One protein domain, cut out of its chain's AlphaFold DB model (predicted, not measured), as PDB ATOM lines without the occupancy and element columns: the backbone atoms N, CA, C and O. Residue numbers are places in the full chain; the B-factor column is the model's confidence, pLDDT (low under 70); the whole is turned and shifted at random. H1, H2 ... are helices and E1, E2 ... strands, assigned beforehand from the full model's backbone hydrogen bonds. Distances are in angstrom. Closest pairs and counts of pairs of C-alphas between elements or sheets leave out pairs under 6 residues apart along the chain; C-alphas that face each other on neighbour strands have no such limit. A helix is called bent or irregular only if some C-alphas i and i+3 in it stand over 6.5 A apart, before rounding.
ATOM      1  N   VAL A  14      17.471 -52.451   2.320       65.81
ATOM      2  CA  VAL A  14      17.228 -51.040   2.611       65.81
ATOM      3  C   VAL A  14      15.757 -50.866   2.979       65.81
ATOM      4  O   VAL A  14      14.871 -51.476   2.370       65.81
ATOM      5  N   LYS A  15      15.490 -50.044   3.999       71.06
ATOM      6  CA  LYS A  15      14.131 -49.599   4.317       71.06
ATOM      7  C   LYS A  15      13.732 -48.515   3.327       71.06
ATOM      8  O   LYS A  15      14.386 -47.482   3.259       71.06
ATOM      9  N   SER A  16      12.642 -48.755   2.617       70.94
ATOM     10  CA  SER A  16      12.045 -47.818   1.673       70.94
ATOM     11  C   SER A  16      10.618 -47.496   2.098       70.94
ATOM     12  O   SER A  16       9.974 -48.271   2.810       70.94
ATOM     13  N   GLU A  17      10.113 -46.344   1.663       73.44
ATOM     14  CA  GLU A  17       8.757 -45.896   1.969       73.44
ATOM     15  C   GLU A  17       8.058 -45.395   0.702       73.44
ATOM     16  O   GLU A  17       8.627 -44.648  -0.096       73.44
ATOM     17  N   VAL A  18       6.824 -45.855   0.499       71.25
ATOM     18  CA  VAL A  18       5.947 -45.408  -0.590       71.25
ATOM     19  C   VAL A  18       4.846 -44.554   0.005       71.25
ATOM     20  O   VAL A  18       4.284 -44.909   1.043       71.25
ATOM     21  N   PHE A  19       4.521 -43.463  -0.684       76.62
ATOM     22  CA  PHE A  19       3.437 -42.558  -0.331       76.62
ATOM     23  C   PHE A  19       2.247 -42.757  -1.263       76.62
ATOM     24  O   PHE A  19       2.413 -43.016  -2.455       76.62
ATOM     25  N   GLY A  20       1.040 -42.608  -0.732       77.56
ATOM     26  CA  GLY A  20      -0.183 -42.695  -1.517       77.56
ATOM     27  C   GLY A  20      -1.302 -41.848  -0.952       77.56
ATOM     28  O   GLY A  20      -1.296 -41.480   0.219       77.56
ATOM     29  N   ASN A  21      -2.274 -41.577  -1.809       83.56
ATOM     30  CA  ASN A  21      -3.549 -40.986  -1.461       83.56
ATOM     31  C   ASN A  21      -4.624 -42.056  -1.634       83.56
ATOM     32  O   ASN A  21      -4.746 -42.657  -2.700       83.56
ATOM     33  N   ILE A  22      -5.402 -42.303  -0.588       83.00
ATOM     34  CA  ILE A  22      -6.550 -43.202  -0.636       83.00
ATOM     35  C   ILE A  22      -7.811 -42.369  -0.495       83.00
ATOM     36  O   ILE A  22      -7.960 -41.637   0.476       83.00
ATOM     37  N   VAL A  23      -8.738 -42.524  -1.428       86.62
ATOM     38  CA  VAL A  23     -10.088 -41.977  -1.340       86.62
ATOM     39  C   VAL A  23     -11.036 -43.117  -0.984       86.62
ATOM     40  O   VAL A  23     -11.132 -44.100  -1.711       86.62
ATOM     41  N   LEU A  24     -11.722 -43.000   0.146       86.88
ATOM     42  CA  LEU A  24     -12.624 -44.004   0.703       86.88
ATOM     43  C   LEU A  24     -14.054 -43.485   0.697       86.88
ATOM     44  O   LEU A  24     -14.309 -42.386   1.178       86.88
ATOM     45  N   ARG A  25     -15.007 -44.306   0.262       88.25
ATOM     46  CA  ARG A  25     -16.432 -44.078   0.522       88.25
ATOM     47  C   ARG A  25     -16.801 -44.814   1.799       88.25
ATOM     48  O   ARG A  25     -16.772 -46.047   1.831       88.25
ATOM     49  N   VAL A  26     -17.105 -44.064   2.853       87.69
ATOM     50  CA  VAL A  26     -17.293 -44.590   4.209       87.69
ATOM     51  C   VAL A  26     -18.732 -44.456   4.690       87.69
ATOM     52  O   VAL A  26     -19.471 -43.574   4.258       87.69
ATOM     53  N   GLU A  27     -19.105 -45.349   5.600       89.44
ATOM     54  CA  GLU A  27     -20.397 -45.396   6.281       89.44
ATOM     55  C   GLU A  27     -20.193 -45.434   7.801       89.44
ATOM     56  O   GLU A  27     -19.337 -46.167   8.310       89.44
ATOM     57  N   THR A  28     -21.005 -44.660   8.525       88.75
ATOM     58  CA  THR A  28     -20.991 -44.570   9.993       88.75
ATOM     59  C   THR A  28     -22.365 -44.240  10.564       88.75
ATOM     60  O   THR A  28     -23.255 -43.790   9.854       88.75
ATOM     61  N   LEU A  29     -22.526 -44.417  11.874       88.12
ATOM     62  CA  LEU A  29     -23.720 -44.006  12.622       88.12
ATOM     63  C   LEU A  29     -23.677 -42.534  13.068       88.12
ATOM     64  O   LEU A  29     -24.691 -41.993  13.489       88.12
ATOM     65  N   LYS A  30     -22.505 -41.888  13.031       84.94
ATOM     66  CA  LYS A  30     -22.334 -40.481  13.425       84.94
ATOM     67  C   LYS A  30     -21.171 -39.826  12.685       84.94
ATOM     68  O   LYS A  30     -20.149 -40.477  12.463       84.94
ATOM     69  N   THR A  31     -21.306 -38.541  12.371       81.56
ATOM     70  CA  THR A  31     -20.212 -37.708  11.848       81.56
ATOM     71  C   THR A  31     -19.189 -37.381  12.943       81.56
ATOM     72  O   THR A  31     -19.445 -37.566  14.137       81.56
ATOM     73  N   PHE A  32     -18.006 -36.915  12.546       78.31
ATOM     74  CA  PHE A  32     -16.910 -36.603  13.465       78.31
ATOM     75  C   PHE A  32     -15.919 -35.614  12.850       78.31
ATOM     76  O   PHE A  32     -15.684 -35.659  11.647       78.31
ATOM     77  N   GLU A  33     -15.303 -34.791  13.704       77.12
ATOM     78  CA  GLU A  33     -14.076 -34.012  13.477       77.12
ATOM     79  C   GLU A  33     -13.493 -33.611  14.857       77.12
ATOM     80  O   GLU A  33     -14.286 -33.238  15.729       77.12
ATOM     81  N   PRO A  34     -12.160 -33.600  15.106       57.81
ATOM     82  CA  PRO A  34     -11.049 -34.301  14.445       57.81
ATOM     83  C   PRO A  34     -10.723 -35.667  15.105       57.81
ATOM     84  O   PRO A  34     -11.022 -35.889  16.276       57.81
ATOM     85  N   LEU A  35     -10.061 -36.574  14.373       74.12
ATOM     86  CA  LEU A  35      -9.789 -37.952  14.794       74.12
ATOM     87  C   LEU A  35      -8.334 -38.384  14.594       74.12
ATOM     88  O   LEU A  35      -7.627 -37.889  13.716       74.12
ATOM     89  N   THR A  36      -7.933 -39.394  15.367       82.06
ATOM     90  CA  THR A  36      -6.799 -40.267  15.036       82.06
ATOM     91  C   THR A  36      -7.303 -41.439  14.204       82.06
ATOM     92  O   THR A  36      -8.298 -42.063  14.573       82.06
ATOM     93  N   ILE A  37      -6.612 -41.740  13.103       82.88
ATOM     94  CA  ILE A  37      -7.017 -42.766  12.142       82.88
ATOM     95  C   ILE A  37      -5.960 -43.866  12.068       82.88
ATOM     96  O   ILE A  37      -4.785 -43.596  11.828       82.88
ATOM     97  N   GLU A  38      -6.402 -45.112  12.217       84.31
ATOM     98  CA  GLU A  38      -5.617 -46.302  11.903       84.31
ATOM     99  C   GLU A  38      -6.227 -47.001  10.682       84.31
ATOM    100  O   GLU A  38      -7.399 -47.394  10.689       84.31
ATOM    101  N   LEU A  39      -5.420 -47.168   9.629       83.06
ATOM    102  CA  LEU A  39      -5.821 -47.875   8.417       83.06
ATOM    103  C   LEU A  39      -5.251 -49.294   8.415       83.06
ATOM    104  O   LEU A  39      -4.031 -49.488   8.387       83.06
ATOM    105  N   LYS A  40      -6.149 -50.281   8.385       82.00
ATOM    106  CA  LYS A  40      -5.805 -51.700   8.280       82.00
ATOM    107  C   LYS A  40      -6.043 -52.204   6.864       82.00
ATOM    108  O   LYS A  40      -7.156 -52.161   6.348       82.00
ATOM    109  N   ILE A  41      -4.982 -52.720   6.262       77.00
ATOM    110  CA  ILE A  41      -4.976 -53.303   4.927       77.00
ATOM    111  C   ILE A  41      -4.789 -54.810   5.036       77.00
ATOM    112  O   ILE A  41      -3.863 -55.271   5.699       77.00
ATOM    113  N   HIS A  42      -5.629 -55.571   4.339       74.38
ATOM    114  CA  HIS A  42      -5.448 -57.010   4.174       74.38
ATOM    115  C   HIS A  42      -4.970 -57.320   2.756       74.38
ATOM    116  O   HIS A  42      -5.615 -56.920   1.785       74.38
ATOM    117  N   THR A  43      -3.856 -58.038   2.634       69.69
ATOM    118  CA  THR A  43      -3.359 -58.532   1.346       69.69
ATOM    119  C   THR A  43      -4.150 -59.754   0.888       69.69
ATOM    120  O   THR A  43      -4.763 -60.468   1.687       69.69
ATOM    121  N   LEU A  44      -4.058 -60.072  -0.405       65.44
ATOM    122  CA  LEU A  44      -4.609 -61.314  -0.965       65.44
ATOM    123  C   LEU A  44      -3.987 -62.580  -0.351       65.44
ATOM    124  O   LEU A  44      -4.612 -63.638  -0.352       65.44
ATOM    125  N   SER A  45      -2.771 -62.479   0.192       67.81
ATOM    126  CA  SER A  45      -2.106 -63.562   0.927       67.81
ATOM    127  C   SER A  45      -2.593 -63.709   2.376       67.81
ATOM    128  O   SER A  45      -2.123 -64.597   3.085       67.81
ATOM    129  N   GLY A  46      -3.540 -62.875   2.821       66.94
ATOM    130  CA  GLY A  46      -4.116 -62.912   4.168       66.94
ATOM    131  C   GLY A  46      -3.270 -62.213   5.235       66.94
ATOM    132  O   GLY A  46      -3.554 -62.355   6.423       66.94
ATOM    133  N   VAL A  47      -2.240 -61.463   4.836       74.69
ATOM    134  CA  VAL A  47      -1.404 -60.682   5.755       74.69
ATOM    135  C   VAL A  47      -2.083 -59.346   6.037       74.69
ATOM    136  O   VAL A  47      -2.609 -58.701   5.132       74.69
ATOM    137  N   GLN A  48      -2.079 -58.930   7.303       76.81
ATOM    138  CA  GLN A  48      -2.600 -57.631   7.714       76.81
ATOM    139  C   GLN A  48      -1.453 -56.642   7.918       76.81
ATOM    140  O   GLN A  48      -0.497 -56.923   8.641       76.81
ATOM    141  N   HIS A  49      -1.599 -55.458   7.337       76.12
ATOM    142  CA  HIS A  49      -0.685 -54.340   7.488       76.12
ATOM    143  C   HIS A  49      -1.415 -53.144   8.084       76.12
ATOM    144  O   HIS A  49      -2.550 -52.847   7.714       76.12
ATOM    145  N   VAL A  50      -0.744 -52.448   8.997       80.44
ATOM    146  CA  VAL A  50      -1.188 -51.139   9.476       80.44
ATOM    147  C   VAL A  50      -0.390 -50.091   8.723       80.44
ATOM    148  O   VAL A  50       0.840 -50.074   8.791       80.44
ATOM    149  N   VAL A  51      -1.091 -49.255   7.969       80.88
ATOM    150  CA  VAL A  51      -0.475 -48.203   7.163       80.88
ATOM    151  C   VAL A  51      -0.420 -46.921   7.975       80.88
ATOM    152  O   VAL A  51      -1.352 -46.612   8.721       80.88
ATOM    153  N   LYS A  52       0.669 -46.162   7.838       85.56
ATOM    154  CA  LYS A  52       0.778 -44.860   8.493       85.56
ATOM    155  C   LYS A  52      -0.113 -43.870   7.758       85.56
ATOM    156  O   LYS A  52       0.026 -43.718   6.549       85.56
ATOM    157  N   VAL A  53      -0.995 -43.195   8.488       86.69
ATOM    158  CA  VAL A  53      -1.800 -42.080   7.979       86.69
ATOM    159  C   VAL A  53      -1.128 -40.789   8.436       86.69
ATOM    160  O   VAL A  53      -0.997 -40.556   9.636       86.69
ATOM    161  N   HIS A  54      -0.664 -39.983   7.486       87.06
ATOM    162  CA  HIS A  54       0.001 -38.701   7.751       87.06
ATOM    163  C   HIS A  54      -0.986 -37.554   7.840       87.06
ATOM    164  O   HIS A  54      -0.815 -36.654   8.655       87.06
ATOM    165  N   ASP A  55      -2.001 -37.592   6.983       88.56
ATOM    166  CA  ASP A  55      -3.017 -36.556   6.892       88.56
ATOM    167  C   ASP A  55      -4.340 -37.159   6.425       88.56
ATOM    168  O   ASP A  55      -4.369 -38.233   5.810       88.56
ATOM    169  N   TRP A  56      -5.442 -36.482   6.729       89.75
ATOM    170  CA  TRP A  56      -6.764 -36.906   6.304       89.75
ATOM    171  C   TRP A  56      -7.751 -35.745   6.206       89.75
ATOM    172  O   TRP A  56      -7.640 -34.731   6.890       89.75
ATOM    173  N   LYS A  57      -8.783 -35.942   5.387       89.19
ATOM    174  CA  LYS A  57      -9.980 -35.095   5.358       89.19
ATOM    175  C   LYS A  57     -11.222 -35.944   5.123       89.19
ATOM    176  O   LYS A  57     -11.131 -37.012   4.516       89.19
ATOM    177  N   CYS A  58     -12.374 -35.477   5.588       88.06
ATOM    178  CA  CYS A  58     -13.643 -36.155   5.364       88.06
ATOM    179  C   CYS A  58     -14.731 -35.154   4.980       88.06
ATOM    180  O   CYS A  58     -14.862 -34.107   5.604       88.06
ATOM    181  N   GLU A  59     -15.508 -35.496   3.958       89.81
ATOM    182  CA  GLU A  59     -16.661 -34.733   3.499       89.81
ATOM    183  C   GLU A  59     -17.902 -35.629   3.576       89.81
ATOM    184  O   GLU A  59     -18.018 -36.625   2.858       89.81
ATOM    185  N   TRP A  60     -18.826 -35.289   4.477       90.06
ATOM    186  CA  TRP A  60     -20.109 -35.979   4.616       90.06
ATOM    187  C   TRP A  60     -21.074 -35.507   3.533       90.06
ATOM    188  O   TRP A  60     -21.221 -34.305   3.318       90.06
ATOM    189  N   GLN A  61     -21.716 -36.451   2.853       86.19
ATOM    190  CA  GLN A  61     -22.575 -36.171   1.703       86.19
ATOM    191  C   GLN A  61     -24.048 -36.279   2.085       86.19
ATOM    192  O   GLN A  61     -24.777 -35.303   1.946       86.19
ATOM    193  N   ASP A  62     -24.459 -37.431   2.619       86.31
ATOM    194  CA  ASP A  62     -25.868 -37.751   2.848       86.31
ATOM    195  C   ASP A  62     -26.077 -38.547   4.145       86.31
ATOM    196  O   ASP A  62     -25.211 -39.315   4.577       86.31
ATOM    197  N   GLU A  63     -27.266 -38.400   4.729       87.81
ATOM    198  CA  GLU A  63     -27.793 -39.271   5.782       87.81
ATOM    199  C   GLU A  63     -28.956 -40.095   5.210       87.81
ATOM    200  O   GLU A  63     -29.946 -39.539   4.728       87.81
ATOM    201  N   ILE A  64     -28.835 -41.425   5.233       87.00
ATOM    202  CA  ILE A  64     -29.843 -42.368   4.731       87.00
ATOM    203  C   ILE A  64     -30.013 -43.477   5.769       87.00
ATOM    204  O   ILE A  64     -29.031 -44.104   6.156       87.00
ATOM    205  N   ASP A  65     -31.248 -43.740   6.201       86.44
ATOM    206  CA  ASP A  65     -31.584 -44.813   7.152       86.44
ATOM    207  C   ASP A  65     -30.698 -44.816   8.422       86.44
ATOM    208  O   ASP A  65     -30.100 -45.834   8.777       86.44
ATOM    209  N   ASP A  66     -30.594 -43.658   9.091       87.00
ATOM    210  CA  ASP A  66     -29.782 -43.420  10.303       87.00
ATOM    211  C   ASP A  66     -28.267 -43.654  10.119       87.00
ATOM    212  O   ASP A  66     -27.523 -43.872  11.083       87.00
ATOM    213  N   LYS A  67     -27.790 -43.632   8.870       88.62
ATOM    214  CA  LYS A  67     -26.377 -43.781   8.522       88.62
ATOM    215  C   LYS A  67     -25.882 -42.593   7.726       88.62
ATOM    216  O   LYS A  67     -26.516 -42.152   6.771       88.62
ATOM    217  N   TRP A  68     -24.693 -42.145   8.088       89.25
ATOM    218  CA  TRP A  68     -23.965 -41.096   7.403       89.25
ATOM    219  C   TRP A  68     -23.016 -41.698   6.380       89.25
ATOM    220  O   TRP A  68     -22.214 -42.581   6.703       89.25
ATOM    221  N   TYR A  69     -23.099 -41.179   5.160       90.62
ATOM    222  CA  TYR A  69     -22.239 -41.527   4.043       90.62
ATOM    223  C   TYR A  69     -21.335 -40.348   3.716       90.62
ATOM    224  O   TYR A  69     -21.775 -39.197   3.657       90.62
ATOM    225  N   GLY A  70     -20.056 -40.631   3.509       90.12
ATOM    226  CA  GLY A  70     -19.077 -39.601   3.204       90.12
ATOM    227  C   GLY A  70     -17.914 -40.125   2.388       90.12
ATOM    228  O   GLY A  70     -17.726 -41.333   2.220       90.12
ATOM    229  N   GLU A  71     -17.121 -39.186   1.896       90.88
ATOM    230  CA  GLU A  71     -15.833 -39.462   1.284       90.88
ATOM    231  C   GLU A  71     -14.724 -39.086   2.270       90.88
ATOM    232  O   GLU A  71     -14.705 -37.985   2.819       90.88
ATOM    233  N   MET A  72     -13.804 -40.009   2.521       89.00
ATOM    234  CA  MET A  72     -12.636 -39.805   3.365       89.00
ATOM    235  C   MET A  72     -11.381 -39.938   2.514       89.00
ATOM    236  O   MET A  72     -11.140 -40.985   1.924       89.00
ATOM    237  N   GLN A  73     -10.570 -38.885   2.460       90.00
ATOM    238  CA  GLN A  73      -9.288 -38.908   1.763       90.00
ATOM    239  C   GLN A  73      -8.165 -39.027   2.791       90.00
ATOM    240  O   GLN A  73      -8.115 -38.248   3.739       90.00
ATOM    241  N   LEU A  74      -7.283 -40.008   2.609       87.50
ATOM    242  CA  LEU A  74      -6.171 -40.334   3.494       87.50
ATOM    243  C   LEU A  74      -4.853 -40.192   2.735       87.50
ATOM    244  O   LEU A  74      -4.661 -40.841   1.707       87.50
ATOM    245  N   VAL A  75      -3.925 -39.408   3.274       87.81
ATOM    246  CA  VAL A  75      -2.528 -39.393   2.835       87.81
ATOM    247  C   VAL A  75      -1.780 -40.414   3.674       87.81
ATOM    248  O   VAL A  75      -1.713 -40.298   4.899       87.81
ATOM    249  N   ILE A  76      -1.221 -41.428   3.027       84.31
ATOM    250  CA  ILE A  76      -0.649 -42.591   3.695       84.31
ATOM    251  C   ILE A  76       0.791 -42.863   3.277       84.31
ATOM    252  O   ILE A  76       1.221 -42.483   2.187       84.31
ATOM    253  N   SER A  77       1.524 -43.584   4.125       80.75
ATOM    254  CA  SER A  77       2.752 -44.256   3.720       80.75
ATOM    255  C   SER A  77       2.855 -45.682   4.234       80.75
ATOM    256  O   SER A  77       2.393 -46.027   5.327       80.75
ATOM    257  N   TYR A  78       3.524 -46.512   3.441       77.44
ATOM    258  CA  TYR A  78       3.859 -47.873   3.814       77.44
ATOM    259  C   TYR A  78       5.363 -48.097   3.693       77.44
ATOM    260  O   TYR A  78       5.957 -47.866   2.639       77.44
ATOM    261  N   SER A  79       5.971 -48.545   4.792       75.75
ATOM    262  CA  SER A  79       7.392 -48.876   4.848       75.75
ATOM    263  C   SER A  79       7.601 -50.357   4.520       75.75
ATOM    264  O   SER A  79       6.903 -51.220   5.050       75.75
ATOM    265  N   PHE A  80       8.586 -50.658   3.682       70.50
ATOM    266  CA  PHE A  80       8.925 -52.012   3.244       70.50
ATOM    267  C   PHE A  80      10.449 -52.172   3.160       70.50
ATOM    268  O   PHE A  80      11.186 -51.193   3.049       70.50
ATOM    269  N   GLU A  81      10.932 -53.408   3.263       70.50
ATOM    270  CA  GLU A  81      12.363 -53.726   3.210       70.50
ATOM    271  C   GLU A  81      12.688 -54.484   1.928       70.50
ATOM    272  O   GLU A  81      12.167 -55.577   1.695       70.50
ATOM    273  N   VAL A  82      13.561 -53.906   1.108       69.00
ATOM    274  CA  VAL A  82      13.920 -54.420  -0.223       69.00
ATOM    275  C   VAL A  82      15.419 -54.365  -0.436       69.00
ATOM    276  O   VAL A  82      16.115 -53.606   0.226       69.00
ATOM    277  N   ASN A  83      15.928 -55.174  -1.358       66.44
ATOM    278  CA  ASN A  83      17.331 -55.089  -1.751       66.44
ATOM    279  C   ASN A  83      17.571 -53.780  -2.521       66.44
ATOM    280  O   ASN A  83      16.700 -53.333  -3.269       66.44
ATOM    281  N   GLU A  84      18.750 -53.180  -2.351       59.56
ATOM    282  CA  GLU A  84      19.092 -51.866  -2.919       59.56
ATOM    283  C   GLU A  84      19.009 -51.836  -4.456       59.56
ATOM    284  O   GLU A  84      18.461 -50.898  -5.032       59.56
ATOM    285  N   GLU A  85      19.456 -52.908  -5.118       61.16
ATOM    286  CA  GLU A  85      19.444 -53.028  -6.585       61.16
ATOM    287  C   GLU A  85      18.028 -53.196  -7.174       61.16
ATOM    288  O   GLU A  85      17.786 -52.824  -8.322       61.16
ATOM    289  N   ASP A  86      17.072 -53.682  -6.377       61.81
ATOM    290  CA  ASP A  86      15.711 -54.016  -6.813       61.81
ATOM    291  C   ASP A  86      14.654 -53.037  -6.283       61.81
ATOM    292  O   ASP A  86      13.458 -53.250  -6.492       61.81
ATOM    293  N   ALA A  87      15.051 -51.958  -5.602       59.12
ATOM    294  CA  ALA A  87      14.150 -51.153  -4.778       59.12
ATOM    295  C   ALA A  87      12.912 -50.624  -5.526       59.12
ATOM    296  O   ALA A  87      11.812 -50.653  -4.982       59.12
ATOM    297  N   LEU A  88      13.058 -50.203  -6.787       55.97
ATOM    298  CA  LEU A  88      11.947 -49.710  -7.615       55.97
ATOM    299  C   LEU A  88      11.009 -50.829  -8.096       55.97
ATOM    300  O   LEU A  88       9.793 -50.642  -8.139       55.97
ATOM    301  N   TYR A  89      11.553 -51.990  -8.465       62.38
ATOM    302  CA  TYR A  89      10.749 -53.127  -8.918       62.38
ATOM    303  C   TYR A  89      10.063 -53.813  -7.738       62.38
ATOM    304  O   TYR A  89       8.864 -54.073  -7.785       62.38
ATOM    305  N   ALA A  90      10.799 -54.025  -6.651       60.56
ATOM    306  CA  ALA A  90      10.283 -54.572  -5.413       60.56
ATOM    307  C   ALA A  90       9.275 -53.624  -4.750       60.56
ATOM    308  O   ALA A  90       8.276 -54.112  -4.245       60.56
ATOM    309  N   ALA A  91       9.438 -52.295  -4.847       58.53
ATOM    310  CA  ALA A  91       8.374 -51.352  -4.498       58.53
ATOM    311  C   ALA A  91       7.113 -51.644  -5.315       58.53
ATOM    312  O   ALA A  91       6.081 -51.956  -4.741       58.53
ATOM    313  N   ASN A  92       7.196 -51.653  -6.648       56.94
ATOM    314  CA  ASN A  92       6.037 -51.922  -7.506       56.94
ATOM    315  C   ASN A  92       5.390 -53.302  -7.259       56.94
ATOM    316  O   ASN A  92       4.164 -53.428  -7.302       56.94
ATOM    317  N   CYS A  93       6.187 -54.336  -6.971       58.25
ATOM    318  CA  CYS A  93       5.707 -55.679  -6.643       58.25
ATOM    319  C   CYS A  93       5.083 -55.756  -5.249       58.25
ATOM    320  O   CYS A  93       3.961 -56.238  -5.135       58.25
ATOM    321  N   SER A  94       5.738 -55.232  -4.211       58.78
ATOM    322  CA  SER A  94       5.168 -55.141  -2.863       58.78
ATOM    323  C   SER A  94       3.895 -54.290  -2.860       58.78
ATOM    324  O   SER A  94       2.945 -54.622  -2.165       58.78
ATOM    325  N   ILE A  95       3.815 -53.255  -3.700       54.84
ATOM    326  CA  ILE A  95       2.614 -52.426  -3.903       54.84
ATOM    327  C   ILE A  95       1.502 -53.204  -4.625       54.84
ATOM    328  O   ILE A  95       0.330 -53.046  -4.298       54.84
ATOM    329  N   SER A  96       1.850 -54.089  -5.562       54.81
ATOM    330  CA  SER A  96       0.887 -54.991  -6.212       54.81
ATOM    331  C   SER A  96       0.405 -56.105  -5.269       54.81
ATOM    332  O   SER A  96      -0.729 -56.568  -5.388       54.81
ATOM    333  N   GLU A  97       1.237 -56.533  -4.316       54.72
ATOM    334  CA  GLU A  97       0.845 -57.426  -3.216       54.72
ATOM    335  C   GLU A  97      -0.025 -56.703  -2.174       54.72
ATOM    336  O   GLU A  97      -0.946 -57.307  -1.619       54.72
ATOM    337  N   LEU A  98       0.187 -55.394  -1.994       59.03
ATOM    338  CA  LEU A  98      -0.703 -54.466  -1.289       59.03
ATOM    339  C   LEU A  98      -1.949 -54.093  -2.113       59.03
ATOM    340  O   LEU A  98      -2.562 -53.069  -1.816       59.03
ATOM    341  N   ASN A  99      -2.366 -54.908  -3.097       58.72
ATOM    342  CA  ASN A  99      -3.747 -54.922  -3.604       58.72
ATOM    343  C   ASN A  99      -4.694 -55.258  -2.440       58.72
ATOM    344  O   ASN A  99      -5.138 -56.389  -2.240       58.72
ATOM    345  N   ALA A 100      -4.895 -54.243  -1.617       61.66
ATOM    346  CA  ALA A 100      -5.493 -54.257  -0.315       61.66
ATOM    347  C   ALA A 100      -6.992 -54.393  -0.458       61.66
ATOM    348  O   ALA A 100      -7.614 -53.612  -1.171       61.66
ATOM    349  N   ILE A 101      -7.589 -55.308   0.293       64.94
ATOM    350  CA  ILE A 101      -8.994 -55.157   0.642       64.94
ATOM    351  C   ILE A 101      -9.019 -54.298   1.905       64.94
ATOM    352  O   ILE A 101      -8.604 -54.742   2.982       64.94
ATOM    353  N   ILE A 102      -9.445 -53.045   1.757       74.44
ATOM    354  CA  ILE A 102      -9.698 -52.155   2.890       74.44
ATOM    355  C   ILE A 102     -11.084 -52.504   3.429       74.44
ATOM    356  O   ILE A 102     -12.085 -52.286   2.754       74.44
ATOM    357  N   ASN A 103     -11.136 -53.070   4.634       73.56
ATOM    358  CA  ASN A 103     -12.397 -53.495   5.250       73.56
ATOM    359  C   ASN A 103     -12.977 -52.430   6.184       73.56
ATOM    360  O   ASN A 103     -14.188 -52.210   6.216       73.56
ATOM    361  N   GLU A 104     -12.113 -51.777   6.958       77.44
ATOM    362  CA  GLU A 104     -12.523 -50.813   7.970       77.44
ATOM    363  C   GLU A 104     -11.442 -49.762   8.211       77.44
ATOM    364  O   GLU A 104     -10.244 -50.015   8.049       77.44
ATOM    365  N   VAL A 105     -11.886 -48.586   8.636       80.88
ATOM    366  CA  VAL A 105     -11.019 -47.543   9.180       80.88
ATOM    367  C   VAL A 105     -11.330 -47.409  10.660       80.88
ATOM    368  O   VAL A 105     -12.488 -47.221  11.039       80.88
ATOM    369  N   ILE A 106     -10.310 -47.528  11.508       83.56
ATOM    370  CA  ILE A 106     -10.485 -47.425  12.956       83.56
ATOM    371  C   ILE A 106     -10.181 -46.005  13.390       83.56
ATOM    372  O   ILE A 106      -9.166 -45.418  13.018       83.56
ATOM    373  N   THR A 107     -11.074 -45.478  14.213       82.00
ATOM    374  CA  THR A 107     -10.976 -44.143  14.783       82.00
ATOM    375  C   THR A 107     -11.078 -44.214  16.301       82.00
ATOM    376  O   THR A 107     -11.511 -45.224  16.860       82.00
ATOM    377  N   ASN A 108     -10.747 -43.124  16.993       79.50
ATOM    378  CA  ASN A 108     -10.997 -43.015  18.434       79.50
ATOM    379  C   ASN A 108     -12.495 -42.966  18.800       79.50
ATOM    380  O   ASN A 108     -12.830 -43.116  19.972       79.50
ATOM    381  N   GLU A 109     -13.389 -42.785  17.824       78.94
ATOM    382  CA  GLU A 109     -14.842 -42.685  18.015       78.94
ATOM    383  C   GLU A 109     -15.611 -43.947  17.571       78.94
ATOM    384  O   GLU A 109     -16.830 -44.012  17.749       78.94
ATOM    385  N   GLY A 110     -14.921 -44.946  17.007       81.94
ATOM    386  CA  GLY A 110     -15.511 -46.184  16.485       81.94
ATOM    387  C   GLY A 110     -14.860 -46.670  15.186       81.94
ATOM    388  O   GLY A 110     -13.856 -46.118  14.734       81.94
ATOM    389  N   SER A 111     -15.433 -47.711  14.579       83.69
ATOM    390  CA  SER A 111     -15.024 -48.193  13.256       83.69
ATOM    391  C   SER A 111     -15.938 -47.657  12.158       83.69
ATOM    392  O   SER A 111     -17.154 -47.546  12.318       83.69
ATOM    393  N   LEU A 112     -15.320 -47.327  11.031       85.62
ATOM    394  CA  LEU A 112     -15.972 -46.928   9.795       85.62
ATOM    395  C   LEU A 112     -15.970 -48.101   8.837       85.62
ATOM    396  O   LEU A 112     -14.921 -48.708   8.598       85.62
ATOM    397  N   LYS A 113     -17.124 -48.377   8.234       87.25
ATOM    398  CA  LYS A 113     -17.207 -49.360   7.160       87.25
ATOM    399  C   LYS A 113     -16.811 -48.700   5.843       87.25
ATOM    400  O   LYS A 113     -17.346 -47.649   5.499       87.25
ATOM    401  N   VAL A 114     -15.914 -49.337   5.098       85.06
ATOM    402  CA  VAL A 114     -15.539 -48.904   3.747       85.06
ATOM    403  C   VAL A 114     -16.423 -49.633   2.742       85.06
ATOM    404  O   VAL A 114     -16.463 -50.862   2.714       85.06
ATOM    405  N   ASN A 115     -17.168 -48.876   1.942       85.00
ATOM    406  CA  ASN A 115     -18.049 -49.423   0.909       85.00
ATOM    407  C   ASN A 115     -17.365 -49.471  -0.461       85.00
ATOM    408  O   ASN A 115     -17.682 -50.337  -1.272       85.00
ATOM    409  N   ASP A 116     -16.442 -48.547  -0.717       82.19
ATOM    410  CA  ASP A 116     -15.663 -48.476  -1.950       82.19
ATOM    411  C   ASP A 116     -14.384 -47.670  -1.706       82.19
ATOM    412  O   ASP A 116     -14.323 -46.872  -0.762       82.19
ATOM    413  N   PHE A 117     -13.368 -47.856  -2.544       78.50
ATOM    414  CA  PHE A 117     -12.123 -47.110  -2.432       78.50
ATOM    415  C   PHE A 117     -11.388 -46.950  -3.764       78.50
ATOM    416  O   PHE A 117     -11.467 -47.783  -4.663       78.50
ATOM    417  N   LEU A 118     -10.607 -45.878  -3.845       79.06
ATOM    418  CA  LEU A 118      -9.634 -45.610  -4.894       79.06
ATOM    419  C   LEU A 118      -8.285 -45.337  -4.236       79.06
ATOM    420  O   LEU A 118      -8.219 -44.626  -3.234       79.06
ATOM    421  N   ILE A 119      -7.211 -45.880  -4.805       73.69
ATOM    422  CA  ILE A 119      -5.852 -45.598  -4.344       73.69
ATOM    423  C   ILE A 119      -5.033 -45.011  -5.488       73.69
ATOM    424  O   ILE A 119      -4.916 -45.620  -6.551       73.69
ATOM    425  N   GLU A 120      -4.441 -43.848  -5.239       73.19
ATOM    426  CA  GLU A 120      -3.523 -43.153  -6.133       73.19
ATOM    427  C   GLU A 120      -2.149 -43.057  -5.468       73.19
ATOM    428  O   GLU A 120      -1.966 -42.378  -4.458       73.19
ATOM    429  N   TRP A 121      -1.158 -43.755  -6.016       68.25
ATOM    430  CA  TRP A 121       0.185 -43.800  -5.437       68.25
ATOM    431  C   TRP A 121       1.087 -42.683  -5.981       68.25
ATOM    432  O   TRP A 121       1.065 -42.375  -7.174       68.25
ATOM    433  N   GLY A 122       1.893 -42.096  -5.094       58.84
ATOM    434  CA  GLY A 122       2.908 -41.085  -5.394       58.84
ATOM    435  C   GLY A 122       4.335 -41.652  -5.424       58.84
ATOM    436  O   GLY A 122       4.564 -42.833  -5.172       58.84
ATOM    437  N   HIS A 123       5.313 -40.804  -5.759       52.69
ATOM    438  CA  HIS A 123       6.716 -41.202  -5.939       52.69
ATOM    439  C   HIS A 123       7.371 -41.803  -4.677       52.69
ATOM    440  O   HIS A 123       7.110 -41.381  -3.552       52.69
TER     441      HIS A 123
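What this domain is: This is residues 14 to 123 of the 129 residues of an uncharacterized protein of Brevibacillus gelatini (UniProt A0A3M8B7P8). Six antiparallel strands ring a narrow closed barrel, drawn out lengthwise at one end, where E1 and E4 run on as a two-stranded ribbon with residues 14 to 19 and 79 to 83. The helix H1 folds back along this ribbon, outside the barrel, and the sheet curls round it; the turn between E3 and E4 lies at the far end of the long axis. The printed part has 110 residues, with one named helix and six named strands in the order E1 E2 E3 E4 H1 E5 E6, mostly strand. Round the ring run E1 E4 E3 E2 E5 E6 and back to E1. The whole is compact, with a radius of gyration of the C-alphas of 15.1 A, yet a rod in outline, spanning 52 by 25 by 21 A.

Where its parts are: E1, residues 14 to 28, begins with C-alpha 14 at (17.228, -51.040, 2.611), measures 39.5 A and bends by 69 degrees at residue 25. E2 is residues 37 to 42, 16.4 A. E3, residues 48 to 64, 31.4 A, bends by 100 degrees at residue 54. E4, residues 67 to 83, 46.3 A, bends by 61 degrees at residue 70. H1, residues 84 to 97, 19.1 A, is irregular: C-alphas 85 and 88 are 8.3 A apart. E5 is residues 101 to 107, 18.0 A. E6, residues 110 to 121, 27.1 A, bends by 83 degrees at residue 115 and ends with C-alpha 121 at (0.185, -43.800, -5.437).

How they stand to each other: In the barrel, E1 has E4 on one side, with N 24 and O 72 2.7 A apart, and E6 on the other side, with N 23 and O 118 2.8 A apart. E1 to E4 form a Greek key, a meander of three strands, E2 E3 E4, each the antiparallel neighbour of the one before, with E1 the antiparallel neighbour of E4. E3 is staggered: residues 48 to 51 pair with E2, N 49 and O 41 at 2.8 A, and residues 52 to 64 with E4, N 57 and O 73 at 2.9 A. E2 and E5 have N 38 and O 106 at 2.9 A. In the hairpin of E5 and E6, N 112 and O 105 are 2.8 A apart. E2 and E4 are apart. H1 is on the barrel, outside it, over E1 and E4, at a height over the sheet of 7.9 A. It runs along the strands, at 16 degrees to E1 on the local plane. The closest C-alphas of H1 and E4 are those of Ala 90 and Val 82, 6.3 A. In H1, 8 of 10 O i to N i+4 pairs are within hydrogen-bond range.

The domain as a whole: The two C-alphas farthest apart, those of Asp 65 and Glu 85, are 53.5 A apart. The printed part has no cut. The link from E1 to E2 is short; the other links are tight. The mean pLDDT of the printed part is 76.8; residues under 70 include 43 to 46, 82 to 101 and 121 to 123.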